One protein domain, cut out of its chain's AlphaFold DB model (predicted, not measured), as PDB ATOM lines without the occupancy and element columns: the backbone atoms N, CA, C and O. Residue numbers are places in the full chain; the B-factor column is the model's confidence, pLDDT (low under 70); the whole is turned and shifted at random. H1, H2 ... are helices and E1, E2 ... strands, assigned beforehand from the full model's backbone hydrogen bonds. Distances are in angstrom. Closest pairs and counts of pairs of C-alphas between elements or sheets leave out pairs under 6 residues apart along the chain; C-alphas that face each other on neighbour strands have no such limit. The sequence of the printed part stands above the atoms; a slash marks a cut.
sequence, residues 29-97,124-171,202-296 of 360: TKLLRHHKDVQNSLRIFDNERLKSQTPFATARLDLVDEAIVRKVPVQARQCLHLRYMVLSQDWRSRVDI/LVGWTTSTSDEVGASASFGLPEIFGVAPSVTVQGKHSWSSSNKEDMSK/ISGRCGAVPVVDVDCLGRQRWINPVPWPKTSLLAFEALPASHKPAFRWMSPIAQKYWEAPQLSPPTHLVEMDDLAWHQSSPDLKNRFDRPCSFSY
ATOM      1  N   THR A  29     188.968 120.029 272.420       87.75
ATOM      2  CA  THR A  29     188.104 121.062 272.996       87.75
ATOM      3  C   THR A  29     187.896 122.191 271.991       87.75
ATOM      4  O   THR A  29     186.758 122.587 271.733       87.75
ATOM      5  N   LYS A  30     188.967 122.680 271.351       87.75
ATOM      6  CA  LYS A  30     188.874 123.708 270.304       87.75
ATOM      7  C   LYS A  30     188.065 123.238 269.098       87.75
ATOM      8  O   LYS A  30     187.292 124.028 268.559       87.75
ATOM      9  N   LEU A  31     188.192 121.979 268.685       86.88
ATOM     10  CA  LEU A  31     187.385 121.421 267.593       86.88
ATOM     11  C   LEU A  31     185.895 121.407 267.943       86.88
ATOM     12  O   LEU A  31     185.081 121.940 267.187       86.88
ATOM     13  N   LEU A  32     185.543 120.868 269.113       88.69
ATOM     14  CA  LEU A  32     184.158 120.822 269.580       88.69
ATOM     15  C   LEU A  32     183.549 122.215 269.723       88.69
ATOM     16  O   LEU A  32     182.396 122.411 269.342       88.69
ATOM     17  N   ARG A  33     184.322 123.200 270.203       89.88
ATOM     18  CA  ARG A  33     183.861 124.591 270.313       89.88
ATOM     19  C   ARG A  33     183.353 125.137 268.986       89.88
ATOM     20  O   ARG A  33     182.381 125.871 268.997       89.88
ATOM     21  N   HIS A  34     183.928 124.783 267.843       88.31
ATOM     22  CA  HIS A  34     183.465 125.319 266.558       88.31
ATOM     23  C   HIS A  34     182.306 124.517 265.943       88.31
ATOM     24  O   HIS A  34     181.751 124.922 264.921       88.31
ATOM     25  N   HIS A  35     181.900 123.401 266.555       88.56
ATOM     26  CA  HIS A  35     180.833 122.563 266.026       88.56
ATOM     27  C   HIS A  35     179.447 123.193 266.255       88.56
ATOM     28  O   HIS A  35     179.094 123.577 267.370       88.56
ATOM     29  N   LYS A  36     178.610 123.240 265.208       87.44
ATOM     30  CA  LYS A  36     177.289 123.902 265.225       87.44
ATOM     31  C   LYS A  36     176.368 123.402 266.343       87.44
ATOM     32  O   LYS A  36     175.735 124.204 267.021       87.44
ATOM     33  N   ASP A  37     176.291 122.090 266.548       83.88
ATOM     34  CA  ASP A  37     175.426 121.512 267.588       83.88
ATOM     35  C   ASP A  37     175.914 121.814 269.007       83.88
ATOM     36  O   ASP A  37     175.102 122.048 269.902       83.88
ATOM     37  N   VAL A  38     177.233 121.904 269.202       87.19
ATOM     38  CA  VAL A  38     177.813 122.331 270.479       87.19
ATOM     39  C   VAL A  38     177.512 123.803 270.719       87.19
ATOM     40  O   VAL A  38     177.026 124.150 271.787       87.19
ATOM     41  N   GLN A  39     177.696 124.655 269.709       89.62
ATOM     42  CA  GLN A  39     177.334 126.072 269.778       89.62
ATOM     43  C   GLN A  39     175.845 126.280 270.085       89.62
ATOM     44  O   GLN A  39     175.483 127.125 270.901       89.62
ATOM     45  N   ASN A  40     174.968 125.461 269.499       85.19
ATOM     46  CA  ASN A  40     173.548 125.467 269.836       85.19
ATOM     47  C   ASN A  40     173.302 125.071 271.300       85.19
ATOM     48  O   ASN A  40     172.503 125.729 271.962       85.19
ATOM     49  N   SER A  41     173.988 124.038 271.803       82.62
ATOM     50  CA  SER A  41     173.911 123.609 273.207       82.62
ATOM     51  C   SER A  41     174.386 124.709 274.163       82.62
ATOM     52  O   SER A  41     173.669 125.059 275.097       82.62
ATOM     53  N   LEU A  42     175.542 125.326 273.887       87.69
ATOM     54  CA  LEU A  42     176.086 126.444 274.666       87.69
ATOM     55  C   LEU A  42     175.106 127.621 274.717       87.69
ATOM     56  O   LEU A  42     174.815 128.133 275.793       87.69
ATOM     57  N   ARG A  43     174.505 127.979 273.577       86.19
ATOM     58  CA  ARG A  43     173.489 129.036 273.515       86.19
ATOM     59  C   ARG A  43     172.242 128.708 274.343       86.19
ATOM     60  O   ARG A  43     171.641 129.617 274.906       86.19
ATOM     61  N   ILE A  44     171.826 127.440 274.404       81.12
ATOM     62  CA  ILE A  44     170.713 127.014 275.268       81.12
ATOM     63  C   ILE A  44     171.097 127.217 276.738       81.12
ATOM     64  O   ILE A  44     170.345 127.871 277.454       81.12
ATOM     65  N   PHE A  45     172.283 126.768 277.158       78.31
ATOM     66  CA  PHE A  45     172.772 126.970 278.528       78.31
ATOM     67  C   PHE A  45     172.913 128.446 278.916       78.31
ATOM     68  O   PHE A  45     172.582 128.822 280.041       78.31
ATOM     69  N   ASP A  46     173.362 129.289 277.988       79.88
ATOM     70  CA  ASP A  46     173.434 130.735 278.199       79.88
ATOM     71  C   ASP A  46     172.039 131.355 278.377       79.88
ATOM     72  O   ASP A  46     171.825 132.193 279.261       79.88
ATOM     73  N   ASN A  47     171.072 130.922 277.564       71.38
ATOM     74  CA  ASN A  47     169.708 131.453 277.559       71.38
ATOM     75  C   ASN A  47     168.846 130.950 278.712       71.38
ATOM     76  O   ASN A  47     167.965 131.683 279.163       71.38
ATOM     77  N   GLU A  48     169.103 129.744 279.221       67.62
ATOM     78  CA  GLU A  48     168.371 129.184 280.359       67.62
ATOM     79  C   GLU A  48     168.595 129.955 281.660       67.62
ATOM     80  O   GLU A  48     168.043 129.545 282.678       67.62
ATOM     81  N   ARG A  49     169.324 131.094 281.617       54.09
ATOM     82  CA  ARG A  49     169.504 132.079 282.693       54.09
ATOM     83  C   ARG A  49     169.410 131.349 284.013       54.09
ATOM     84  O   ARG A  49     168.442 131.529 284.751       54.09
ATOM     85  N   LEU A  50     170.386 130.483 284.280       56.00
ATOM     86  CA  LEU A  50     170.610 129.976 285.621       56.00
ATOM     87  C   LEU A  50     170.669 131.242 286.487       56.00
ATOM     88  O   LEU A  50     171.681 131.954 286.452       56.00
ATOM     89  N   LYS A  51     169.545 131.591 287.139       54.09
ATOM     90  CA  LYS A  51     169.330 132.794 287.963       54.09
ATOM     91  C   LYS A  51     170.086 132.594 289.272       54.09
ATOM     92  O   LYS A  51     169.528 132.641 290.358       54.09
ATOM     93  N   SER A  52     171.342 132.206 289.146       58.06
ATOM     94  CA  SER A  52     172.213 131.893 290.248       58.06
ATOM     95  C   SER A  52     172.648 133.199 290.879       58.06
ATOM     96  O   SER A  52     172.991 134.140 290.160       58.06
ATOM     97  N   GLN A  53     172.678 133.199 292.206       67.44
ATOM     98  CA  GLN A  53     173.428 134.160 293.002       67.44
ATOM     99  C   GLN A  53     174.790 134.445 292.364       67.44
ATOM    100  O   GLN A  53     175.442 133.526 291.843       67.44
ATOM    101  N   THR A  54     175.222 135.702 292.405       77.44
ATOM    102  CA  THR A  54     176.565 136.032 291.938       77.44
ATOM    103  C   THR A  54     177.588 135.418 292.898       77.44
ATOM    104  O   THR A  54     177.431 135.508 294.119       77.44
ATOM    105  N   PRO A  55     178.624 134.736 292.386       81.06
ATOM    106  CA  PRO A  55     179.654 134.163 293.230       81.06
ATOM    107  C   PRO A  55     180.426 135.285 293.919       81.06
ATOM    108  O   PRO A  55     180.676 136.349 293.348       81.06
ATOM    109  N   PHE A  56     180.834 135.030 295.153       86.25
ATOM    110  CA  PHE A  56     181.555 135.992 295.962       86.25
ATOM    111  C   PHE A  56     182.624 135.310 296.804       86.25
ATOM    112  O   PHE A  56     182.393 134.272 297.410       86.25
ATOM    113  N   ALA A  57     183.811 135.898 296.876       84.88
ATOM    114  CA  ALA A  57     184.845 135.475 297.811       84.88
ATOM    115  C   ALA A  57     184.665 136.199 299.143       84.88
ATOM    116  O   ALA A  57     184.470 137.408 299.152       84.88
ATOM    117  N   THR A  58     184.769 135.491 300.263       85.38
ATOM    118  CA  THR A  58     184.711 136.078 301.604       85.38
ATOM    119  C   THR A  58     185.940 135.684 302.408       85.38
ATOM    120  O   THR A  58     186.323 134.515 302.442       85.38
ATOM    121  N   ALA A  59     186.530 136.654 303.099       87.62
ATOM    122  CA  ALA A  59     187.573 136.444 304.097       87.62
ATOM    123  C   ALA A  59     187.237 137.235 305.364       87.62
ATOM    124  O   ALA A  59     186.454 138.183 305.317       87.62
ATOM    125  N   ARG A  60     187.829 136.883 306.506       89.06
ATOM    126  CA  ARG A  60     187.757 137.759 307.683       89.06
ATOM    127  C   ARG A  60     188.552 139.037 307.429       89.06
ATOM    128  O   ARG A  60     189.646 138.982 306.871       89.06
ATOM    129  N   LEU A  61     188.014 140.176 307.857       90.06
ATOM    130  CA  LEU A  61     188.625 141.475 307.584       90.06
ATOM    131  C   LEU A  61     189.964 141.656 308.315       90.06
ATOM    132  O   LEU A  61     190.854 142.321 307.800       90.06
ATOM    133  N   ASP A  62     190.138 141.042 309.486       86.81
ATOM    134  CA  ASP A  62     191.379 141.140 310.265       86.81
ATOM    135  C   ASP A  62     192.564 140.393 309.643       86.81
ATOM    136  O   ASP A  62     193.703 140.789 309.867       86.81
ATOM    137  N   LEU A  63     192.299 139.370 308.826       82.75
ATOM    138  CA  LEU A  63     193.321 138.672 308.037       82.75
ATOM    139  C   LEU A  63     193.743 139.457 306.792       82.75
ATOM    140  O   LEU A  63     194.816 139.224 306.245       82.75
ATOM    141  N   VAL A  64     192.876 140.354 306.330       80.38
ATOM    142  CA  VAL A  64     193.072 141.140 305.113       80.38
ATOM    143  C   VAL A  64     193.723 142.486 305.427       80.38
ATOM    144  O   VAL A  64     194.607 142.945 304.710       80.38
ATOM    145  N   ASP A  65     193.285 143.130 306.504       83.25
ATOM    146  CA  ASP A  65     193.648 144.503 306.826       83.25
ATOM    147  C   ASP A  65     193.739 144.698 308.339       83.25
ATOM    148  O   ASP A  65     192.929 145.369 308.981       83.25
ATOM    149  N   GLU A  66     194.752 144.082 308.943       85.06
ATOM    150  CA  GLU A  66     194.939 144.111 310.393       85.06
ATOM    151  C   GLU A  66     194.975 145.552 310.942       85.06
ATOM    152  O   GLU A  66     194.393 145.855 311.988       85.06
ATOM    153  N   ALA A  67     195.607 146.473 310.207       87.69
ATOM    154  CA  ALA A  67     195.766 147.865 310.609       87.69
ATOM    155  C   ALA A  67     194.422 148.583 310.801       87.69
ATOM    156  O   ALA A  67     194.276 149.352 311.759       87.69
ATOM    157  N   ILE A  68     193.432 148.332 309.935       87.31
ATOM    158  CA  ILE A  68     192.115 148.950 310.094       87.31
ATOM    159  C   ILE A  68     191.321 148.310 311.231       87.31
ATOM    160  O   ILE A  68     190.650 149.013 311.991       87.31
ATOM    161  N   VAL A  69     191.462 146.995 311.413       87.56
ATOM    162  CA  VAL A  69     190.713 146.245 312.426       87.56
ATOM    163  C   VAL A  69     191.260 146.457 313.844       87.56
ATOM    164  O   VAL A  69     190.522 146.313 314.820       87.56
ATOM    165  N   ARG A  70     192.506 146.924 314.012       90.50
ATOM    166  CA  ARG A  70     193.040 147.332 315.330       90.50
ATOM    167  C   ARG A  70     192.171 148.377 316.041       90.50
ATOM    168  O   ARG A  70     192.120 148.377 317.269       90.50
ATOM    169  N   LYS A  71     191.453 149.219 315.288       88.50
ATOM    170  CA  LYS A  71     190.528 150.240 315.820       88.50
ATOM    171  C   LYS A  71     189.157 149.679 316.227       88.50
ATOM    172  O   LYS A  71     188.358 150.394 316.824       88.50
ATOM    173  N   VAL A  72     188.883 148.416 315.912       90.50
ATOM    174  CA  VAL A  72     187.632 147.716 316.223       90.50
ATOM    175  C   VAL A  72     187.764 147.011 317.583       90.50
ATOM    176  O   VAL A  72     188.813 146.401 317.845       90.50
ATOM    177  N   PRO A  73     186.730 147.046 318.449       90.56
ATOM    178  CA  PRO A  73     186.695 146.266 319.685       90.56
ATOM    179  C   PRO A  73     186.964 144.785 319.424       90.56
ATOM    180  O   PRO A  73     186.416 144.223 318.481       90.56
ATOM    181  N   VAL A  74     187.775 144.143 320.271       89.81
ATOM    182  CA  VAL A  74     188.253 142.762 320.058       89.81
ATOM    183  C   VAL A  74     187.108 141.786 319.774       89.81
ATOM    184  O   VAL A  74     187.208 140.995 318.841       89.81
ATOM    185  N   GLN A  75     185.993 141.897 320.503       87.19
ATOM    186  CA  GLN A  75     184.834 141.011 320.345       87.19
ATOM    187  C   GLN A  75     184.121 141.173 318.992       87.19
ATOM    188  O   GLN A  75     183.472 140.244 318.528       87.19
ATOM    189  N   ALA A  76     184.243 142.339 318.351       88.62
ATOM    190  CA  ALA A  76     183.585 142.645 317.084       88.62
ATOM    191  C   ALA A  76     184.432 142.279 315.853       88.62
ATOM    192  O   ALA A  76     183.891 142.164 314.757       88.62
ATOM    193  N   ARG A  77     185.749 142.076 316.011       91.44
ATOM    194  CA  ARG A  77     186.684 141.845 314.889       91.44
ATOM    195  C   ARG A  77     186.334 140.607 314.070       91.44
ATOM    196  O   ARG A  77     186.387 140.649 312.849       91.44
ATOM    197  N   GLN A  78     185.944 139.531 314.751       90.88
ATOM    198  CA  GLN A  78     185.592 138.255 314.121       90.88
ATOM    199  C   GLN A  78     184.289 138.305 313.314       90.88
ATOM    200  O   GLN A  78     184.068 137.436 312.480       90.88
ATOM    201  N   CYS A  79     183.448 139.313 313.557       91.06
ATOM    202  CA  CYS A  79     182.172 139.503 312.871       91.06
ATOM    203  C   CYS A  79     182.310 140.362 311.607       91.06
ATOM    204  O   CYS A  79     181.315 140.665 310.951       91.06
ATOM    205  N   LEU A  80     183.528 140.819 311.301       92.62
ATOM    206  CA  LEU A  80     183.819 141.623 310.128       92.62
ATOM    207  C   LEU A  80     184.456 140.764 309.053       92.62
ATOM    208  O   LEU A  80     185.476 140.101 309.256       92.62
ATOM    209  N   HIS A  81     183.875 140.857 307.872       92.94
ATOM    210  CA  HIS A  81     184.305 140.131 306.701       92.94
ATOM    211  C   HIS A  81     184.572 141.098 305.561       92.94
ATOM    212  O   HIS A  81     183.977 142.170 305.474       92.94
ATOM    213  N   LEU A  82     185.467 140.706 304.667       92.31
ATOM    214  CA  LEU A  82     185.610 141.334 303.374       92.31
ATOM    215  C   LEU A  82     185.050 140.397 302.316       92.31
ATOM    216  O   LEU A  82     185.529 139.272 302.171       92.31
ATOM    217  N   ARG A  83     184.053 140.879 301.580       91.25
ATOM    218  CA  ARG A  83     183.437 140.176 300.462       91.25
ATOM    219  C   ARG A  83     183.905 140.799 299.151       91.25
ATOM    220  O   ARG A  83     183.796 142.005 298.977       91.25
ATOM    221  N   TYR A  84     184.425 140.002 298.233       89.31
ATOM    222  CA  TYR A  84     184.720 140.417 296.866       89.31
ATOM    223  C   TYR A  84     183.715 139.779 295.928       89.31
ATOM    224  O   TYR A  84     183.547 138.560 295.930       89.31
ATOM    225  N   MET A  85     183.016 140.613 295.176       89.62
ATOM    226  CA  MET A  85     181.888 140.199 294.354       89.62
ATOM    227  C   MET A  85     181.717 141.144 293.174       89.62
ATOM    228  O   MET A  85     182.269 142.248 293.169       89.62
ATOM    229  N   VAL A  86     180.923 140.715 292.199       88.38
ATOM    230  CA  VAL A  86     180.487 141.562 291.089       88.38
ATOM    231  C   VAL A  86     179.485 142.593 291.627       88.38
ATOM    232  O   VAL A  86     178.518 142.229 292.284       88.38
ATOM    233  N   LEU A  87     179.745 143.882 291.405       86.06
ATOM    234  CA  LEU A  87     178.951 145.001 291.928       86.06
ATOM    235  C   LEU A  87     177.808 145.417 290.996       86.06
ATOM    236  O   LEU A  87     176.806 145.963 291.451       86.06
ATOM    237  N   SER A  88     177.997 145.262 289.685       72.06
ATOM    238  CA  SER A  88     177.120 145.846 288.666       72.06
ATOM    239  C   SER A  88     176.003 144.899 288.250       72.06
ATOM    240  O   SER A  88     176.251 143.711 288.057       72.06
ATOM    241  N   GLN A  89     174.822 145.446 287.956       69.25
ATOM    242  CA  GLN A  89     173.744 144.713 287.276       69.25
ATOM    243  C   GLN A  89     174.093 144.359 285.817       69.25
ATOM    244  O   GLN A  89     173.537 143.409 285.277       69.25
ATOM    245  N   ASP A  90     175.066 145.054 285.214       77.06
ATOM    246  CA  ASP A  90     175.529 144.840 283.831       77.06
ATOM    247  C   ASP A  90     176.543 143.692 283.681       77.06
ATOM    248  O   ASP A  90     177.373 143.675 282.767       77.06
ATOM    249  N   TRP A  91     176.523 142.734 284.604       86.62
ATOM    250  CA  TRP A  91     177.383 141.564 284.512       86.62
ATOM    251  C   TRP A  91     176.959 140.663 283.345       86.62
ATOM    252  O   TRP A  91     175.790 140.596 282.956       86.62
ATOM    253  N   ARG A  92     177.924 139.950 282.769       87.06
ATOM    254  CA  ARG A  92     177.715 139.021 281.656       87.06
ATOM    255  C   ARG A  92     177.987 137.599 282.113       87.06
ATOM    256  O   ARG A  92     179.003 137.331 282.747       87.06
ATOM    257  N   SER A  93     177.086 136.693 281.759       85.62
ATOM    258  CA  SER A  93     177.273 135.249 281.888       85.62
ATOM    259  C   SER A  93     177.685 134.684 280.541       85.62
ATOM    260  O   SER A  93     177.071 135.041 279.538       85.62
ATOM    261  N   ARG A  94     178.626 133.747 280.529       88.12
ATOM    262  CA  ARG A  94     178.890 132.882 279.379       88.12
ATOM    263  C   ARG A  94     179.178 131.467 279.851       88.12
ATOM    264  O   ARG A  94     179.866 131.284 280.851       88.12
ATOM    265  N   VAL A  95     178.676 130.482 279.132       88.31
ATOM    266  CA  VAL A  95     179.021 129.073 279.271       88.31
ATOM    267  C   VAL A  95     179.896 128.678 278.086       88.31
ATOM    268  O   VAL A  95     179.650 129.062 276.946       88.31
ATOM    269  N   ASP A  96     180.947 127.918 278.357       90.56
ATOM    270  CA  ASP A  96     181.845 127.361 277.348       90.56
ATOM    271  C   ASP A  96     182.190 125.911 277.710       90.56
ATOM    272  O   ASP A  96     181.861 125.421 278.793       90.56
ATOM    273  N   ILE A  97     182.871 125.219 276.805       89.94
ATOM    274  CA  ILE A  97     183.461 123.917 277.074       89.94
ATOM    275  C   ILE A  97     184.671 124.112 277.984       89.94
ATOM    276  O   ILE A  97     185.619 124.821 277.633       89.94
ATOM    277  N   LEU A 124     190.847 126.746 284.780       68.50
ATOM    278  CA  LEU A 124     189.705 127.523 284.303       68.50
ATOM    279  C   LEU A 124     188.777 127.963 285.436       68.50
ATOM    280  O   LEU A 124     187.775 128.608 285.160       68.50
ATOM    281  N   VAL A 125     189.055 127.599 286.690       75.19
ATOM    282  CA  VAL A 125     188.184 127.867 287.838       75.19
ATOM    283  C   VAL A 125     188.784 128.975 288.697       75.19
ATOM    284  O   VAL A 125     189.968 128.953 289.002       75.19
ATOM    285  N   GLY A 126     187.967 129.928 289.138       74.25
ATOM    286  CA  GLY A 126     188.379 130.980 290.064       74.25
ATOM    287  C   GLY A 126     188.225 132.398 289.523       74.25
ATOM    288  O   GLY A 126     187.623 132.632 288.476       74.25
ATOM    289  N   TRP A 127     188.742 133.354 290.300       74.19
ATOM    290  CA  TRP A 127     188.716 134.779 289.978       74.19
ATOM    291  C   TRP A 127     189.847 135.153 289.026       74.19
ATOM    292  O   TRP A 127     190.987 134.742 289.225       74.19
ATOM    293  N   THR A 128     189.546 136.009 288.055       71.56
ATOM    294  CA  THR A 128     190.537 136.674 287.210       71.56
ATOM    295  C   THR A 128     190.303 138.182 287.215       71.56
ATOM    296  O   THR A 128     189.168 138.665 287.292       71.56
ATOM    297  N   THR A 129     191.396 138.944 287.191       64.56
ATOM    298  CA  THR A 129     191.398 140.418 287.207       64.56
ATOM    299  C   THR A 129     191.629 141.028 285.820       64.56
ATOM    300  O   THR A 129     191.655 142.251 285.693       64.56
ATOM    301  N   SER A 130     191.789 140.199 284.781       59.22
ATOM    302  CA  SER A 130     192.001 140.622 283.396       59.22
ATOM    303  C   SER A 130     190.707 140.600 282.578       59.22
ATOM    304  O   SER A 130     189.858 139.729 282.730       59.22
ATOM    305  N   THR A 131     190.592 141.554 281.654       48.56
ATOM    306  CA  THR A 131     189.534 141.664 280.632       48.56
ATOM    307  C   THR A 131     189.753 140.727 279.443       48.56
ATOM    308  O   THR A 131     189.267 141.011 278.353       48.56
ATOM    309  N   SER A 132     190.558 139.671 279.579       46.06
ATOM    310  CA  SER A 132     190.762 138.754 278.461       46.06
ATOM    311  C   SER A 132     189.458 137.990 278.239       46.06
ATOM    312  O   SER A 132     189.179 137.021 278.936       46.06
ATOM    313  N   ASP A 133     188.678 138.428 277.250       45.25
ATOM    314  CA  ASP A 133     187.494 137.733 276.722       45.25
ATOM    315  C   ASP A 133     187.841 136.340 276.138       45.25
ATOM    316  O   ASP A 133     186.969 135.592 275.684       45.25
ATOM    317  N   GLU A 134     189.129 135.981 276.143       42.09
ATOM    318  CA  GLU A 134     189.663 134.687 275.745       42.09
ATOM    319  C   GLU A 134     189.424 133.627 276.825       42.09
ATOM    320  O   GLU A 134     190.179 133.461 277.786       42.09
ATOM    321  N   VAL A 135     188.365 132.850 276.612       40.97
ATOM    322  CA  VAL A 135     188.139 131.585 277.308       40.97
ATOM    323  C   VAL A 135     189.287 130.625 276.971       40.97
ATOM    324  O   VAL A 135     189.388 130.145 275.844       40.97
ATOM    325  N   GLY A 136     190.161 130.350 277.943       36.91
ATOM    326  CA  GLY A 136     191.320 129.461 277.777       36.91
ATOM    327  C   GLY A 136     192.676 130.106 278.074       36.91
ATOM    328  O   GLY A 136     193.659 129.380 278.207       36.91
ATOM    329  N   ALA A 137     192.742 131.429 278.244       32.84
ATOM    330  CA  ALA A 137     193.895 132.056 278.880       32.84
ATOM    331  C   ALA A 137     193.908 131.650 280.362       32.84
ATOM    332  O   ALA A 137     192.893 131.763 281.048       32.84
ATOM    333  N   SER A 138     195.035 131.119 280.841       37.44
ATOM    334  CA  SER A 138     195.200 130.591 282.200       37.44
ATOM    335  C   SER A 138     194.583 131.519 283.253       37.44
ATOM    336  O   SER A 138     195.060 132.647 283.422       37.44
ATOM    337  N   ALA A 139     193.572 131.055 283.997       38.56
ATOM    338  CA  ALA A 139     193.154 131.756 285.199       38.56
ATOM    339  C   ALA A 139     194.282 131.569 286.213       38.56
ATOM    340  O   ALA A 139     194.469 130.504 286.803       38.56
ATOM    341  N   SER A 140     195.099 132.603 286.391       40.38
ATOM    342  CA  SER A 140     195.893 132.677 287.607       40.38
ATOM    343  C   SER A 140     194.883 132.745 288.740       40.38
ATOM    344  O   SER A 140     194.080 133.675 288.766       40.38
ATOM    345  N   PHE A 141     194.899 131.754 289.635       47.59
ATOM    346  CA  PHE A 141     194.157 131.731 290.897       47.59
ATOM    347  C   PHE A 141     194.653 132.863 291.813       47.59
ATOM    348  O   PHE A 141     195.244 132.651 292.870       47.59
ATOM    349  N   GLY A 142     194.488 134.094 291.354       50.81
ATOM    350  CA  GLY A 142     194.825 135.310 292.041       50.81
ATOM    351  C   GLY A 142     193.527 135.839 292.587       50.81
ATOM    352  O   GLY A 142     192.776 136.522 291.889       50.81
ATOM    353  N   LEU A 143     193.261 135.544 293.856       60.00
ATOM    354  CA  LEU A 143     192.399 136.446 294.591       60.00
ATOM    355  C   LEU A 143     192.946 137.866 294.387       60.00
ATOM    356  O   LEU A 143     194.166 138.050 294.372       60.00
ATOM    357  N   PRO A 144     192.065 138.857 294.200       61.94
ATOM    358  CA  PRO A 144     192.407 140.266 294.301       61.94
ATOM    359  C   PRO A 144     193.541 140.512 295.298       61.94
ATOM    360  O   PRO A 144     193.414 140.078 296.439       61.94
ATOM    361  N   GLU A 145     194.594 141.249 294.915       65.25
ATOM    362  CA  GLU A 145     195.718 141.596 295.820       65.25
ATOM    363  C   GLU A 145     195.257 142.145 297.176       65.25
ATOM    364  O   GLU A 145     195.956 142.026 298.176       65.25
ATOM    365  N   ILE A 146     194.045 142.699 297.219       65.25
ATOM    366  CA  ILE A 146     193.384 143.141 298.438       65.25
ATOM    367  C   ILE A 146     193.264 142.047 299.506       65.25
ATOM    368  O   ILE A 146     193.226 142.393 300.670       65.25
ATOM    369  N   PHE A 147     193.211 140.760 299.152       63.44
ATOM    370  CA  PHE A 147     193.211 139.656 300.115       63.44
ATOM    371  C   PHE A 147     194.625 139.251 300.558       63.44
ATOM    372  O   PHE A 147     194.760 138.451 301.480       63.44
ATOM    373  N   GLY A 148     195.680 139.791 299.940       61.12
ATOM    374  CA  GLY A 148     197.069 139.489 300.273       61.12
ATOM    375  C   GLY A 148     197.366 137.985 300.316       61.12
ATOM    376  O   GLY A 148     196.953 137.225 299.442       61.12
ATOM    377  N   VAL A 149     198.075 137.557 301.366       55.59
ATOM    378  CA  VAL A 149     198.411 136.147 301.661       55.59
ATOM    379  C   VAL A 149     197.373 135.517 302.607       55.59
ATOM    380  O   VAL A 149     197.695 134.590 303.345       55.59
ATOM    381  N   ALA A 150     196.138 136.035 302.663       55.25
ATOM    382  CA  ALA A 150     195.142 135.539 303.612       55.25
ATOM    383  C   ALA A 150     194.962 134.010 303.458       55.25
ATOM    384  O   ALA A 150     194.635 133.540 302.366       55.25
ATOM    385  N   PRO A 151     195.167 133.223 304.533       50.53
ATOM    386  CA  PRO A 151     195.291 131.767 304.438       50.53
ATOM    387  C   PRO A 151     193.958 131.043 304.197       50.53
ATOM    388  O   PRO A 151     193.955 129.847 303.929       50.53
ATOM    389  N   SER A 152     192.820 131.737 304.299       59.97
ATOM    390  CA  SER A 152     191.496 131.128 304.166       59.97
ATOM    391  C   SER A 152     190.504 132.095 303.524       59.97
ATOM    392  O   SER A 152     189.924 132.952 304.200       59.97
ATOM    393  N   VAL A 153     190.289 131.956 302.220       58.81
ATOM    394  CA  VAL A 153     189.204 132.644 301.518       58.81
ATOM    395  C   VAL A 153     188.162 131.621 301.096       58.81
ATOM    396  O   VAL A 153     188.473 130.589 300.508       58.81
ATOM    397  N   THR A 154     186.900 131.878 301.391       62.81
ATOM    398  CA  THR A 154     185.822 130.980 300.979       62.81
ATOM    399  C   THR A 154     185.066 131.647 299.854       62.81
ATOM    400  O   THR A 154     184.517 132.731 300.044       62.81
ATOM    401  N   VAL A 155     185.033 131.020 298.684       61.78
ATOM    402  CA  VAL A 155     184.137 131.444 297.615       61.78
ATOM    403  C   VAL A 155     182.773 130.814 297.872       61.78
ATOM    404  O   VAL A 155     182.655 129.617 298.105       61.78
ATOM    405  N   GLN A 156     181.741 131.636 297.902       60.44
ATOM    406  CA  GLN A 156     180.364 131.253 298.166       60.44
ATOM    407  C   GLN A 156     179.485 131.694 296.989       60.44
ATOM    408  O   GLN A 156     179.806 132.635 296.266       60.44
ATOM    409  N   GLY A 157     178.392 130.972 296.790       62.38
ATOM    410  CA  GLY A 157     177.359 131.166 295.776       62.38
ATOM    411  C   GLY A 157     176.339 130.032 295.930       62.38
ATOM    412  O   GLY A 157     176.273 129.425 297.000       62.38
ATOM    413  N   LYS A 158     175.637 129.643 294.852       53.66
ATOM    414  CA  LYS A 158     174.782 128.429 294.866       53.66
ATOM    415  C   LYS A 158     175.552 127.163 295.292       53.66
ATOM    416  O   LYS A 158     174.964 126.210 295.791       53.66
ATOM    417  N   HIS A 159     176.874 127.173 295.128       52.84
ATOM    418  CA  HIS A 159     177.787 126.195 295.705       52.84
ATOM    419  C   HIS A 159     178.845 126.918 296.547       52.84
ATOM    420  O   HIS A 159     179.191 128.070 296.276       52.84
ATOM    421  N   SER A 160     179.356 126.256 297.585       48.03
ATOM    422  CA  SER A 160     180.510 126.732 298.345       48.03
ATOM    423  C   SER A 160     181.786 126.081 297.810       48.03
ATOM    424  O   SER A 160     181.868 124.866 297.648       48.03
ATOM    425  N   TRP A 161     182.797 126.901 297.541       53.59
ATOM    426  CA  TRP A 161     184.144 126.480 297.172       53.59
ATOM    427  C   TRP A 161     185.119 127.060 298.201       53.59
ATOM    428  O   TRP A 161     185.407 128.258 298.219       53.59
ATOM    429  N   SER A 162     185.609 126.231 299.119       47.34
ATOM    430  CA  SER A 162     186.608 126.654 300.105       47.34
ATOM    431  C   SER A 162     188.010 126.604 299.498       47.34
ATOM    432  O   SER A 162     188.454 125.536 299.086       47.34
ATOM    433  N   SER A 163     188.749 127.721 299.513       43.72
ATOM    434  CA  SER A 163     190.167 127.747 299.095       43.72
ATOM    435  C   SER A 163     191.132 127.271 300.188       43.72
ATOM    436  O   SER A 163     192.325 127.559 300.133       43.72
ATOM    437  N   SER A 164     190.628 126.559 301.205       37.97
ATOM    438  CA  SER A 164     191.359 126.267 302.442       37.97
ATOM    439  C   SER A 164     192.633 125.445 302.256       37.97
ATOM    440  O   SER A 164     193.426 125.424 303.181       37.97
ATOM    441  N   ASN A 165     192.885 124.867 301.077       37.16
ATOM    442  CA  ASN A 165     194.209 124.411 300.668       37.16
ATOM    443  C   ASN A 165     194.401 124.681 299.170       37.16
ATOM    444  O   ASN A 165     193.587 124.243 298.354       37.16
ATOM    445  N   LYS A 166     195.514 125.326 298.789       41.44
ATOM    446  CA  LYS A 166     195.941 125.431 297.378       41.44
ATOM    447  C   LYS A 166     195.988 124.058 296.685       41.44
ATOM    448  O   LYS A 166     195.768 123.999 295.484       41.44
ATOM    449  N   GLU A 167     196.207 122.982 297.447       38.16
ATOM    450  CA  GLU A 167     196.228 121.589 296.977       38.16
ATOM    451  C   GLU A 167     194.850 120.974 296.687       38.16
ATOM    452  O   GLU A 167     194.764 120.048 295.883       38.16
ATOM    453  N   ASP A 168     193.766 121.450 297.310       38.22
ATOM    454  CA  ASP A 168     192.440 120.833 297.133       38.22
ATOM    455  C   ASP A 168     191.655 121.432 295.960       38.22
ATOM    456  O   ASP A 168     190.831 120.740 295.369       38.22
ATOM    457  N   MET A 169     191.956 122.672 295.555       44.03
ATOM    458  CA  MET A 169     191.387 123.280 294.341       44.03
ATOM    459  C   MET A 169     192.267 123.101 293.094       44.03
ATOM    460  O   MET A 169     191.773 123.250 291.977       44.03
ATOM    461  N   SER A 170     193.555 122.764 293.256       42.41
ATOM    462  CA  SER A 170     194.440 122.420 292.134       42.41
ATOM    463  C   SER A 170     194.178 121.022 291.577       42.41
ATOM    464  O   SER A 170     194.543 120.754 290.433       42.41
ATOM    465  N   LYS A 171     193.532 120.138 292.352       50.41
ATOM    466  CA  LYS A 171     193.049 118.843 291.867       50.41
ATOM    467  C   LYS A 171     191.968 119.115 290.829       50.41
ATOM    468  O   LYS A 171     190.855 119.514 291.159       50.41
ATOM    469  N   ILE A 202     181.302 134.301 284.797       86.69
ATOM    470  CA  ILE A 202     180.577 135.523 285.132       86.69
ATOM    471  C   ILE A 202     181.586 136.660 285.092       86.69
ATOM    472  O   ILE A 202     182.572 136.619 285.815       86.69
ATOM    473  N   SER A 203     181.358 137.667 284.258       87.81
ATOM    474  CA  SER A 203     182.249 138.817 284.093       87.81
ATOM    475  C   SER A 203     181.523 140.123 284.372       87.81
ATOM    476  O   SER A 203     180.312 140.230 284.188       87.81
ATOM    477  N   GLY A 204     182.251 141.129 284.837       89.19
ATOM    478  CA  GLY A 204     181.677 142.432 285.133       89.19
ATOM    479  C   GLY A 204     182.649 143.321 285.886       89.19
ATOM    480  O   GLY A 204     183.867 143.198 285.761       89.19
ATOM    481  N   ARG A 205     182.087 144.233 286.671       89.50
ATOM    482  CA  ARG A 205     182.820 145.115 287.575       89.50
ATOM    483  C   ARG A 205     182.775 144.523 288.976       89.50
ATOM    484  O   ARG A 205     181.689 144.380 289.527       89.50
ATOM    485  N   CYS A 206     183.916 144.144 289.537       89.25
ATOM    486  CA  CYS A 206     184.007 143.652 290.907       89.25
ATOM    487  C   CYS A 206     184.563 144.708 291.832       89.25
ATOM    488  O   CYS A 206     185.414 145.495 291.434       89.25
ATOM    489  N   GLY A 207     184.193 144.619 293.101       90.62
ATOM    490  CA  GLY A 207     184.819 145.403 294.147       90.62
ATOM    491  C   GLY A 207     184.793 144.692 295.479       90.62
ATOM    492  O   GLY A 207     184.263 143.589 295.631       90.62
ATOM    493  N   ALA A 208     185.420 145.344 296.447       91.69
ATOM    494  CA  ALA A 208     185.583 144.811 297.780       91.69
ATOM    495  C   ALA A 208     184.619 145.504 298.741       91.69
ATOM    496  O   ALA A 208     184.566 146.731 298.833       91.69
ATOM    497  N   VAL A 209     183.841 144.699 299.445       93.44
ATOM    498  CA  VAL A 209     182.697 145.118 300.240       93.44
ATOM    499  C   VAL A 209     182.943 144.657 301.664       93.44
ATOM    500  O   VAL A 209     182.896 143.456 301.937       93.44
ATOM    501  N   PRO A 210     183.230 145.571 302.597       94.06
ATOM    502  CA  PRO A 210     183.288 145.197 303.993       94.06
ATOM    503  C   PRO A 210     181.865 144.888 304.472       94.06
ATOM    504  O   PRO A 210     180.937 145.676 304.269       94.06
ATOM    505  N   VAL A 211     181.698 143.728 305.090       93.69
ATOM    506  CA  VAL A 211     180.433 143.175 305.573       93.69
ATOM    507  C   VAL A 211     180.542 142.948 307.072       93.69
ATOM    508  O   VAL A 211     181.590 142.547 307.578       93.69
ATOM    509  N   VAL A 212     179.444 143.185 307.776       91.25
ATOM    510  CA  VAL A 212     179.275 142.801 309.171       91.25
ATOM    511  C   VAL A 212     178.229 141.703 309.286       91.25
ATOM    512  O   VAL A 212     177.143 141.808 308.712       91.25
ATOM    513  N   ASP A 213     178.574 140.660 310.032       90.56
ATOM    514  CA  ASP A 213     177.624 139.685 310.553       90.56
ATOM    515  C   ASP A 213     177.018 140.256 311.844       90.56
ATOM    516  O   ASP A 213     177.676 140.365 312.887       90.56
ATOM    517  N   VAL A 214     175.773 140.713 311.748       83.06
ATOM    518  CA  VAL A 214     175.072 141.383 312.846       83.06
ATOM    519  C   VAL A 214     174.668 140.383 313.930       83.06
ATOM    520  O   VAL A 214     174.668 140.740 315.111       83.06
ATOM    521  N   ASP A 215     174.404 139.127 313.562       82.62
ATOM    522  CA  ASP A 215     174.108 138.061 314.520       82.62
ATOM    523  C   ASP A 215     175.332 137.754 315.389       82.62
ATOM    524  O   ASP A 215     175.216 137.632 316.614       82.62
ATOM    525  N   CYS A 216     176.518 137.723 314.775       86.62
ATOM    526  CA  CYS A 216     177.796 137.560 315.463       86.62
ATOM    527  C   CYS A 216     178.085 138.696 316.459       86.62
ATOM    528  O   CYS A 216     178.597 138.442 317.551       86.62
ATOM    529  N   LEU A 217     177.728 139.947 316.130       80.19
ATOM    530  CA  LEU A 217     177.908 141.087 317.043       80.19
ATOM    531  C   LEU A 217     177.046 140.999 318.317       80.19
ATOM    532  O   LEU A 217     177.291 141.740 319.275       80.19
ATOM    533  N   GLY A 218     176.081 140.078 318.346       68.75
ATOM    534  CA  GLY A 218     175.315 139.690 319.520       68.75
ATOM    535  C   GLY A 218     173.843 140.077 319.419       68.75
ATOM    536  O   GLY A 218     173.491 141.258 319.454       68.75
ATOM    537  N   ARG A 219     172.966 139.062 319.431       55.00
ATOM    538  CA  ARG A 219     171.496 139.209 319.493       55.00
ATOM    539  C   ARG A 219     171.006 140.061 320.673       55.00
ATOM    540  O   ARG A 219     169.961 140.680 320.576       55.00
ATOM    541  N   GLN A 220     171.759 140.129 321.776       50.22
ATOM    542  CA  GLN A 220     171.333 140.813 323.007       50.22
ATOM    543  C   GLN A 220     171.354 142.350 322.937       50.22
ATOM    544  O   GLN A 220     170.758 142.994 323.796       50.22
ATOM    545  N   ARG A 221     172.030 142.961 321.951       55.97
ATOM    546  CA  ARG A 221     172.016 144.430 321.787       55.97
ATOM    547  C   ARG A 221     170.835 144.939 320.964       55.97
ATOM    548  O   ARG A 221     170.613 146.147 320.927       55.97
ATOM    549  N   TRP A 222     170.090 144.044 320.323       55.66
ATOM    550  CA  TRP A 222     168.982 144.388 319.444       55.66
ATOM    551  C   TRP A 222     167.681 143.868 320.056       55.66
ATOM    552  O   TRP A 222     167.548 142.687 320.353       55.66
ATOM    553  N   ILE A 223     166.724 144.770 320.282       53.84
ATOM    554  CA  ILE A 223     165.446 144.456 320.947       53.84
ATOM    555  C   ILE A 223     164.515 143.631 320.029       53.84
ATOM    556  O   ILE A 223     163.566 143.023 320.505       53.84
ATOM    557  N   ASN A 224     164.822 143.539 318.732       57.25
ATOM    558  CA  ASN A 224     164.065 142.795 317.724       57.25
ATOM    559  C   ASN A 224     165.020 141.954 316.860       57.25
ATOM    560  O   ASN A 224     166.189 142.335 316.735       57.25
ATOM    561  N   PRO A 225     164.556 140.850 316.235       60.59
ATOM    562  CA  PRO A 225     165.358 140.138 315.245       60.59
ATOM    563  C   PRO A 225     165.816 141.125 314.172       60.59
ATOM    564  O   PRO A 225     165.010 141.879 313.623       60.59
ATOM    565  N   VAL A 226     167.123 141.160 313.916       63.81
ATOM    566  CA  VAL A 226     167.677 142.020 312.874       63.81
ATOM    567  C   VAL A 226     167.255 141.408 311.540       63.81
ATOM    568  O   VAL A 226     167.613 140.261 311.278       63.81
ATOM    569  N   PRO A 227     166.510 142.127 310.683       67.50
ATOM    570  CA  PRO A 227     166.042 141.578 309.409       67.50
ATOM    571  C   PRO A 227     167.189 141.274 308.430       67.50
ATOM    572  O   PRO A 227     166.964 140.676 307.386       67.50
ATOM    573  N   TRP A 228     168.415 141.692 308.761       74.69
ATOM    574  CA  TRP A 228     169.587 141.697 307.893       74.69
ATOM    575  C   TRP A 228     170.810 141.105 308.616       74.69
ATOM    576  O   TRP A 228     171.655 141.852 309.125       74.69
ATOM    577  N   PRO A 229     170.930 139.768 308.697       80.12
ATOM    578  CA  PRO A 229     172.006 139.115 309.446       80.12
ATOM    579  C   PRO A 229     173.387 139.446 308.872       80.12
ATOM    580  O   PRO A 229     174.350 139.595 309.618       80.12
ATOM    581  N   LYS A 230     173.483 139.648 307.554       88.44
ATOM    582  CA  LYS A 230     174.685 140.138 306.872       88.44
ATOM    583  C   LYS A 230     174.382 141.487 306.244       88.44
ATOM    584  O   LYS A 230     173.477 141.602 305.422       88.44
ATOM    585  N   THR A 231     175.150 142.505 306.612       88.88
ATOM    586  CA  THR A 231     174.939 143.880 306.134       88.88
ATOM    587  C   THR A 231     176.253 144.479 305.647       88.88
ATOM    588  O   THR A 231     177.287 144.336 306.300       88.88
ATOM    589  N   SER A 232     176.251 145.161 304.499       91.88
ATOM    590  CA  SER A 232     177.434 145.917 304.071       91.88
ATOM    591  C   SER A 232     177.693 147.056 305.063       91.88
ATOM    592  O   SER A 232     176.758 147.742 305.478       91.88
ATOM    593  N   LEU A 233     178.950 147.300 305.449       90.62
ATOM    594  CA  LEU A 233     179.251 148.356 306.424       90.62
ATOM    595  C   LEU A 233     178.778 149.727 305.950       90.62
ATOM    596  O   LEU A 233     178.384 150.544 306.771       90.62
ATOM    597  N   LEU A 234     178.767 149.971 304.638       89.00
ATOM    598  CA  LEU A 234     178.247 151.215 304.089       89.00
ATOM    599  C   LEU A 234     176.732 151.358 304.296       89.00
ATOM    600  O   LEU A 234     176.272 152.427 304.682       89.00
ATOM    601  N   ALA A 235     175.961 150.286 304.083       88.06
ATOM    602  CA  ALA A 235     174.524 150.286 304.352       88.06
ATOM    603  C   ALA A 235     174.240 150.528 305.836       88.06
ATOM    604  O   ALA A 235     173.383 151.338 306.186       88.06
ATOM    605  N   PHE A 236     175.018 149.881 306.705       83.88
ATOM    606  CA  PHE A 236     174.931 150.077 308.147       83.88
ATOM    607  C   PHE A 236     175.260 151.527 308.546       83.88
ATOM    608  O   PHE A 236     174.523 152.165 309.298       83.88
ATOM    609  N   GLU A 237     176.324 152.091 307.972       82.94
ATOM    610  CA  GLU A 237     176.729 153.494 308.125       82.94
ATOM    611  C   GLU A 237     175.751 154.490 307.509       82.94
ATOM    612  O   GLU A 237     175.867 155.688 307.756       82.94
ATOM    613  N   ALA A 238     174.757 154.046 306.753       81.88
ATOM    614  CA  ALA A 238     173.709 154.914 306.253       81.88
ATOM    615  C   ALA A 238     172.503 154.957 307.222       81.88
ATOM    616  O   ALA A 238     171.779 155.941 307.243       81.88
ATOM    617  N   LEU A 239     172.328 153.989 308.133       78.81
ATOM    618  CA  LEU A 239     171.173 153.927 309.050       78.81
ATOM    619  C   LEU A 239     171.012 155.162 309.973       78.81
ATOM    620  O   LEU A 239     171.970 155.888 310.231       78.81
ATOM    621  N   PRO A 240     169.824 155.440 310.533       77.06
ATOM    622  CA  PRO A 240     169.653 156.549 311.474       77.06
ATOM    623  C   PRO A 240     170.561 156.443 312.711       77.06
ATOM    624  O   PRO A 240     170.913 155.352 313.161       77.06
ATOM    625  N   ALA A 241     170.916 157.590 313.303       74.88
ATOM    626  CA  ALA A 241     171.837 157.663 314.444       74.88
ATOM    627  C   ALA A 241     171.381 156.849 315.668       74.88
ATOM    628  O   ALA A 241     172.229 156.370 316.413       74.88
ATOM    629  N   SER A 242     170.072 156.636 315.839       72.62
ATOM    630  CA  SER A 242     169.487 155.760 316.865       72.62
ATOM    631  C   SER A 242     169.978 154.309 316.783       72.62
ATOM    632  O   SER A 242     170.014 153.626 317.802       72.62
ATOM    633  N   HIS A 243     170.410 153.851 315.603       67.12
ATOM    634  CA  HIS A 243     170.924 152.498 315.357       67.12
ATOM    635  C   HIS A 243     172.463 152.416 315.335       67.12
ATOM    636  O   HIS A 243     173.027 151.325 315.321       67.12
ATOM    637  N   LYS A 244     173.155 153.564 315.359       65.94
ATOM    638  CA  LYS A 244     174.616 153.697 315.253       65.94
ATOM    639  C   LYS A 244     175.425 153.970 316.536       65.94
ATOM    640  O   LYS A 244     176.654 153.908 316.419       65.94
ATOM    641  N   PRO A 245     174.887 154.290 317.742       58.88
ATOM    642  CA  PRO A 245     175.701 154.956 318.773       58.88
ATOM    643  C   PRO A 245     176.928 154.153 319.233       58.88
ATOM    644  O   PRO A 245     177.921 154.737 319.664       58.88
ATOM    645  N   ALA A 246     176.882 152.824 319.103       66.75
ATOM    646  CA  ALA A 246     177.911 151.900 319.574       66.75
ATOM    647  C   ALA A 246     179.001 151.541 318.538       66.75
ATOM    648  O   ALA A 246     179.927 150.799 318.877       66.75
ATOM    649  N   PHE A 247     178.924 152.036 317.295       77.69
ATOM    650  CA  PHE A 247     179.719 151.496 316.179       77.69
ATOM    651  C   PHE A 247     180.528 152.539 315.393       77.69
ATOM    652  O   PHE A 247     180.797 152.355 314.213       77.69
ATOM    653  N   ARG A 248     181.007 153.606 316.049       82.12
ATOM    654  CA  ARG A 248     181.817 154.673 315.408       82.12
ATOM    655  C   ARG A 248     183.063 154.180 314.648       82.12
ATOM    656  O   ARG A 248     183.605 154.907 313.823       82.12
ATOM    657  N   TRP A 249     183.537 152.972 314.941       86.19
ATOM    658  CA  TRP A 249     184.671 152.332 314.270       86.19
ATOM    659  C   TRP A 249     184.335 151.782 312.870       86.19
ATOM    660  O   TRP A 249     185.260 151.459 312.130       86.19
ATOM    661  N   MET A 250     183.055 151.679 312.487       87.06
ATOM    662  CA  MET A 250     182.634 151.182 311.170       87.06
ATOM    663  C   MET A 250     182.862 152.217 310.058       87.06
ATOM    664  O   MET A 250     183.336 151.852 308.983       87.06
ATOM    665  N   SER A 251     182.618 153.502 310.327       87.00
ATOM    666  CA  SER A 251     182.754 154.581 309.337       87.00
ATOM    667  C   SER A 251     184.143 154.661 308.684       87.00
ATOM    668  O   SER A 251     184.215 154.634 307.453       87.00
ATOM    669  N   PRO A 252     185.268 154.640 309.436       88.94
ATOM    670  CA  PRO A 252     186.597 154.610 308.826       88.94
ATOM    671  C   PRO A 252     186.841 153.375 307.949       88.94
ATOM    672  O   PRO A 252     187.569 153.466 306.964       88.94
ATOM    673  N   ILE A 253     186.232 152.228 308.286       91.69
ATOM    674  CA  ILE A 253     186.306 151.019 307.459       91.69
ATOM    675  C   ILE A 253     185.537 151.246 306.167       91.69
ATOM    676  O   ILE A 253     186.113 151.105 305.096       91.69
ATOM    677  N   ALA A 254     184.273 151.664 306.240       90.88
ATOM    678  CA  ALA A 254     183.465 151.931 305.055       90.88
ATOM    679  C   ALA A 254     184.156 152.922 304.095       90.88
ATOM    680  O   ALA A 254     184.264 152.637 302.905       90.88
ATOM    681  N   GLN A 255     184.723 154.018 304.614       89.88
ATOM    682  CA  GLN A 255     185.433 155.042 303.829       89.88
ATOM    683  C   GLN A 255     186.732 154.547 303.164       89.88
ATOM    684  O   GLN A 255     187.168 155.114 302.154       89.88
ATOM    685  N   LYS A 256     187.359 153.488 303.698       90.94
ATOM    686  CA  LYS A 256     188.511 152.843 303.049       90.94
ATOM    687  C   LYS A 256     188.110 152.077 301.791       90.94
ATOM    688  O   LYS A 256     188.916 151.980 300.875       90.94
ATOM    689  N   TYR A 257     186.895 151.539 301.731       91.94
ATOM    690  CA  TYR A 257     186.426 150.752 300.584       91.94
ATOM    691  C   TYR A 257     185.539 151.551 299.631       91.94
ATOM    692  O   TYR A 257     185.422 151.191 298.462       91.94
ATOM    693  N   TRP A 258     184.963 152.654 300.106       92.19
ATOM    694  CA  TRP A 258     184.023 153.473 299.355       92.19
ATOM    695  C   TRP A 258     184.405 154.951 299.382       92.19
ATOM    696  O   TRP A 258     184.786 155.504 300.415       92.19
ATOM    697  N   GLU A 259     184.262 155.605 298.240       90.50
ATOM    698  CA  GLU A 259     184.198 157.056 298.115       90.50
ATOM    699  C   GLU A 259     182.728 157.455 298.171       90.50
ATOM    700  O   GLU A 259     181.976 157.181 297.240       90.50
ATOM    701  N   ALA A 260     182.315 158.049 299.290       78.12
ATOM    702  CA  ALA A 260     180.944 158.479 299.522       78.12
ATOM    703  C   ALA A 260     180.956 159.941 300.001       78.12
ATOM    704  O   ALA A 260     181.416 160.195 301.118       78.12
ATOM    705  N   PRO A 261     180.491 160.910 299.190       64.50
ATOM    706  CA  PRO A 261     180.549 162.322 299.564       64.50
ATOM    707  C   PRO A 261     179.573 162.677 300.694       64.50
ATOM    708  O   PRO A 261     179.917 163.492 301.542       64.50
ATOM    709  N   GLN A 262     178.403 162.031 300.760       71.62
ATOM    710  CA  GLN A 262     177.461 162.086 301.883       71.62
ATOM    711  C   GLN A 262     176.487 160.904 301.781       71.62
ATOM    712  O   GLN A 262     175.882 160.684 300.735       71.62
ATOM    713  N   LEU A 263     176.335 160.133 302.862       66.75
ATOM    714  CA  LEU A 263     175.344 159.059 302.932       66.75
ATOM    715  C   LEU A 263     174.037 159.634 303.470       66.75
ATOM    716  O   LEU A 263     173.934 159.951 304.657       66.75
ATOM    717  N   SER A 264     173.035 159.774 302.607       68.19
ATOM    718  CA  SER A 264     171.668 159.992 303.072       68.19
ATOM    719  C   SER A 264     171.155 158.719 303.748       68.19
ATOM    720  O   SER A 264     171.466 157.619 303.278       68.19
ATOM    721  N   PRO A 265     170.369 158.830 304.832       67.12
ATOM    722  CA  PRO A 265     169.772 157.657 305.435       67.12
ATOM    723  C   PRO A 265     168.890 156.921 304.428       67.12
ATOM    724  O   PRO A 265     168.035 157.558 303.808       67.12
ATOM    725  N   PRO A 266     169.077 155.605 304.245       68.69
ATOM    726  CA  PRO A 266     168.262 154.851 303.327       68.69
ATOM    727  C   PRO A 266     166.876 154.715 303.952       68.69
ATOM    728  O   PRO A 266     166.736 154.437 305.145       68.69
ATOM    729  N   THR A 267     165.839 154.899 303.142       65.56
ATOM    730  CA  THR A 267     164.461 154.608 303.562       65.56
ATOM    731  C   THR A 267     164.201 153.101 303.621       65.56
ATOM    732  O   THR A 267     163.299 152.662 304.328       65.56
ATOM    733  N   HIS A 268     165.007 152.312 302.907       71.00
ATOM    734  CA  HIS A 268     164.995 150.854 302.867       71.00
ATOM    735  C   HIS A 268     166.377 150.342 302.431       71.00
ATOM    736  O   HIS A 268     167.048 150.990 301.625       71.00
ATOM    737  N   LEU A 269     166.812 149.195 302.957       80.75
ATOM    738  CA  LEU A 269     167.977 148.486 302.420       80.75
ATOM    739  C   LEU A 269     167.522 147.528 301.321       80.75
ATOM    740  O   LEU A 269     166.476 146.893 301.443       80.75
ATOM    741  N   VAL A 270     168.313 147.435 300.258       84.12
ATOM    742  CA  VAL A 270     168.087 146.476 299.170       84.12
ATOM    743  C   VAL A 270     168.842 145.204 299.515       84.12
ATOM    744  O   VAL A 270     169.985 145.281 299.947       84.12
ATOM    745  N   GLU A 271     168.244 144.035 299.333       84.88
ATOM    746  CA  GLU A 271     168.966 142.774 299.483       84.88
ATOM    747  C   GLU A 271     169.570 142.347 298.142       84.88
ATOM    748  O   GLU A 271     168.896 142.363 297.111       84.88
ATOM    749  N   MET A 272     170.853 141.987 298.149       82.56
ATOM    750  CA  MET A 272     171.571 141.487 296.978       82.56
ATOM    751  C   MET A 272     172.480 140.335 297.404       82.56
ATOM    752  O   MET A 272     173.386 140.537 298.206       82.56
ATOM    753  N   ASP A 273     172.238 139.132 296.875       78.75
ATOM    754  CA  ASP A 273     173.012 137.916 297.177       78.75
ATOM    755  C   ASP A 273     173.200 137.672 298.697       78.75
ATOM    756  O   ASP A 273     174.332 137.568 299.193       78.75
ATOM    757  N   ASP A 274     172.083 137.630 299.434       82.06
ATOM    758  CA  ASP A 274     171.990 137.421 300.893       82.06
ATOM    759  C   ASP A 274     172.731 138.480 301.732       82.06
ATOM    760  O   ASP A 274     173.217 138.220 302.841       82.06
ATOM    761  N   LEU A 275     172.899 139.681 301.175       86.81
ATOM    762  CA  LEU A 275     173.552 140.812 301.819       86.81
ATOM    763  C   LEU A 275     172.654 142.042 301.747       86.81
ATOM    764  O   LEU A 275     172.294 142.503 300.662       86.81
ATOM    765  N   ALA A 276     172.360 142.629 302.906       88.94
ATOM    766  CA  ALA A 276     171.719 143.931 302.947       88.94
ATOM    767  C   ALA A 276     172.686 145.013 302.448       88.94
ATOM    768  O   ALA A 276     173.788 145.235 302.973       88.94
ATOM    769  N   TRP A 277     172.248 145.677 301.394       88.00
ATOM    770  CA  TRP A 277     173.015 146.571 300.554       88.00
ATOM    771  C   TRP A 277     172.514 148.008 300.688       88.00
ATOM    772  O   TRP A 277     171.366 148.277 301.052       88.00
ATOM    773  N   HIS A 278     173.412 148.951 300.425       84.44
ATOM    774  CA  HIS A 278     173.096 150.375 300.420       84.44
ATOM    775  C   HIS A 278     172.345 150.730 299.132       84.44
ATOM    776  O   HIS A 278     172.442 150.024 298.134       84.44
ATOM    777  N   GLN A 279     171.620 151.844 299.111       82.31
ATOM    778  CA  GLN A 279     171.023 152.313 297.863       82.31
ATOM    779  C   GLN A 279     172.122 152.764 296.888       82.31
ATOM    780  O   GLN A 279     173.021 153.515 297.268       82.31
ATOM    781  N   SER A 280     172.051 152.311 295.634       77.44
ATOM    782  CA  SER A 280     172.984 152.731 294.587       77.44
ATOM    783  C   SER A 280     172.899 154.242 294.357       77.44
ATOM    784  O   SER A 280     171.806 154.796 294.239       77.44
ATOM    785  N   SER A 281     174.054 154.897 294.256       81.62
ATOM    786  CA  SER A 281     174.178 156.316 293.916       81.62
ATOM    787  C   SER A 281     175.299 156.496 292.886       81.62
ATOM    788  O   SER A 281     176.335 155.845 293.034       81.62
ATOM    789  N   PRO A 282     175.147 157.371 291.873       82.19
ATOM    790  CA  PRO A 282     176.210 157.664 290.907       82.19
ATOM    791  C   PRO A 282     177.502 158.188 291.549       82.19
ATOM    792  O   PRO A 282     178.595 157.972 291.025       82.19
ATOM    793  N   ASP A 283     177.377 158.861 292.692       84.75
ATOM    794  CA  ASP A 283     178.510 159.436 293.420       84.75
ATOM    795  C   ASP A 283     179.226 158.420 294.308       84.75
ATOM    796  O   ASP A 283     180.308 158.696 294.830       84.75
ATOM    797  N   LEU A 284     178.623 157.246 294.501       87.12
ATOM    798  CA  LEU A 284     179.175 156.207 295.337       87.12
ATOM    799  C   LEU A 284     180.094 155.304 294.518       87.12
ATOM    800  O   LEU A 284     179.640 154.516 293.688       87.12
ATOM    801  N   LYS A 285     181.397 155.377 294.793       90.75
ATOM    802  CA  LYS A 285     182.401 154.589 294.067       90.75
ATOM    803  C   LYS A 285     183.083 153.603 294.996       90.75
ATOM    804  O   LYS A 285     183.613 153.984 296.038       90.75
ATOM    805  N   ASN A 286     183.097 152.327 294.618       92.19
ATOM    806  CA  ASN A 286     183.936 151.351 295.302       92.19
ATOM    807  C   ASN A 286     185.389 151.584 294.869       92.19
ATOM    808  O   ASN A 286     185.697 151.566 293.681       92.19
ATOM    809  N   ARG A 287     186.298 151.800 295.821       92.50
ATOM    810  CA  ARG A 287     187.712 152.100 295.527       92.50
ATOM    811  C   ARG A 287     188.465 150.932 294.896       92.50
ATOM    812  O   ARG A 287     189.549 151.114 294.356       92.50
ATOM    813  N   PHE A 288     187.892 149.737 294.981       89.56
ATOM    814  CA  PHE A 288     188.428 148.515 294.402       89.56
ATOM    815  C   PHE A 288     187.630 148.066 293.179       89.56
ATOM    816  O   PHE A 288     187.778 146.919 292.763       89.56
ATOM    817  N   ASP A 289     186.796 148.952 292.625       90.56
ATOM    818  CA  ASP A 289     186.013 148.676 291.431       90.56
ATOM    819  C   ASP A 289     186.910 148.487 290.199       90.56
ATOM    820  O   ASP A 289     187.525 149.433 289.691       90.56
ATOM    821  N   ARG A 290     186.958 147.261 289.681       88.88
ATOM    822  CA  ARG A 290     187.745 146.887 288.502       88.88
ATOM    823  C   ARG A 290     187.058 145.808 287.672       88.88
ATOM    824  O   ARG A 290     186.235 145.065 288.207       88.88
ATOM    825  N   PRO A 291     187.397 145.677 286.376       88.56
ATOM    826  CA  PRO A 291     186.941 144.541 285.592       88.56
ATOM    827  C   PRO A 291     187.419 143.233 286.226       88.56
ATOM    828  O   PRO A 291     188.532 143.149 286.750       88.56
ATOM    829  N   CYS A 292     186.564 142.227 286.200       85.88
ATOM    830  CA  CYS A 292     186.847 140.913 286.750       85.88
ATOM    831  C   CYS A 292     186.028 139.849 286.026       85.88
ATOM    832  O   CYS A 292     184.993 140.142 285.415       85.88
ATOM    833  N   SER A 293     186.435 138.596 286.195       86.25
ATOM    834  CA  SER A 293     185.532 137.474 285.988       86.25
ATOM    835  C   SER A 293     185.731 136.380 287.028       86.25
ATOM    836  O   SER A 293     186.763 136.317 287.696       86.25
ATOM    837  N   PHE A 294     184.718 135.541 287.194       85.00
ATOM    838  CA  PHE A 294     184.772 134.324 287.981       85.00
ATOM    839  C   PHE A 294     184.268 133.160 287.150       85.00
ATOM    840  O   PHE A 294     183.160 133.215 286.613       85.00
ATOM    841  N   SER A 295     185.060 132.101 287.097       84.75
ATOM    842  CA  SER A 295     184.730 130.897 286.352       84.75
ATOM    843  C   SER A 295     184.562 129.698 287.278       84.75
ATOM    844  O   SER A 295     185.292 129.555 288.259       84.75
ATOM    845  N   TYR A 296     183.602 128.827 286.981       82.00
ATOM    846  CA  TYR A 296     183.343 127.614 287.755       82.00
ATOM    847  C   TYR A 296     182.754 126.493 286.887       82.00
ATOM    848  O   TYR A 296     182.088 126.779 285.889       82.00
TER     849      TYR A 296
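Overview. This is residues 29 to 97, 124 to 171 and 202 to 296 of the 360 residues of an uncharacterized protein of Ophiocordyceps camponoti-saundersi (nom. inval.) (UniProt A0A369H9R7). One strongly twisted sheet of eight strands runs through an elongated body, and its longest strand, E6, bends sharply to join two wings: E1, E2, E5 and E7 in one, E3, E4 and E10 in the other. H2 packs on E3 near one end, while H7 and H8 pack on the other wing, where the small hairpin E8 and E9 adjoins E7. The printed part has 212 residues, in the order H1 H2 E1 H3 H4 H5 E2 E3 E4 E5 H6 E6 E7 H7 H8 E8 E9 E10; the neighbour strands are antiparallel. The class is mixed, helices and strands, with under half of the residues in named elements. The whole is compact, with a radius of gyration of the C-alphas of 19.0 A, and spans 62 by 37 by 31 A.

Along the chain. H1, residues 29 to 33, begins at C-alpha 29 (188.104, 121.062, 272.996). H2, 36 to 47, is 16.3 A long. E1, 56 to 60, is followed by H3, 61 to 64, H4, 66 to 69, and H5, 74 to 77. E2, 80 to 86, is 19.3 A long; E3, 92 to 97, is 16.8 A. Then come E4, 126 to 128, E5, 154 to 156, and H6, 166 to 169. E6, 202 to 213, spans 25.9 A. E7, 230 to 232, H7, 233 to 238, H8, 250 to 257, E8, 270 to 272, and E9, 275 to 277, follow. E10, 290 to 296, is 19.8 A long and ends at C-alpha 296 (183.343, 127.614, 287.755).

Arrangement. E6 bends by 87 degrees at residue 205. E2 and E3 lie on one side of it, E7 and E10 on the other. N 209 and O 83 are 2.7 A apart, N 92 and O 203 2.8 A, N 212 and O 231 2.9 A, and N 202 and O 294 2.8 A. E1 pairs with E2, N 57 to O 84 at 2.8 A, and with edge strand E5, N 56 to O 156 at 2.8 A. E4 pairs with E10, N 126 to O 295 at 2.8 A. H2 is on the sheet; its closest C-alphas to E3 are Asp 46 and Val 95, 5.9 A. H1 only grazes the sheet, with its residues 29 to 33. H3 is on the sheet, over none of its strands; H4, H5 and H6 are not on it, H5 only just, with 4 pairs of C-alphas within 10 A. H7 is over E7, across the strands at 90 degrees on the local plane. H8 is over E6, along the strands at 15 degrees on the local plane. H7 and H8 touch, Leu 234 and Ala 254 closest at 5.4 A between C-alphas, at a steep tilt of 64 degrees, opposite ways. In the hairpin E8 and E9, N 277 and O 270 are 2.7 A apart; the closest C-alphas of E7 and E9, Thr 231 and Ala 276, are 4.5 A apart. H1, H2, H7 and H8 have every O i to N i+4 pair within hydrogen-bond range; H3, H4, H5 and H6 are too short for one.

Size, cuts and confidence. The two C-alphas farthest apart, Leu 31 and Ser 242, are 62.7 A apart. Residues 98 to 123 and 172 to 201 are not printed, with gaps of 10.2 A and 21.9 A between C-alphas. The links E4 to E5, E6 to E7, H7 to H8, H8 to E8 and E9 to E10 are long. Mean pLDDT of the printed part is 75.5; 71 residues are under 70, among them 129 to 171 and 218 to 227.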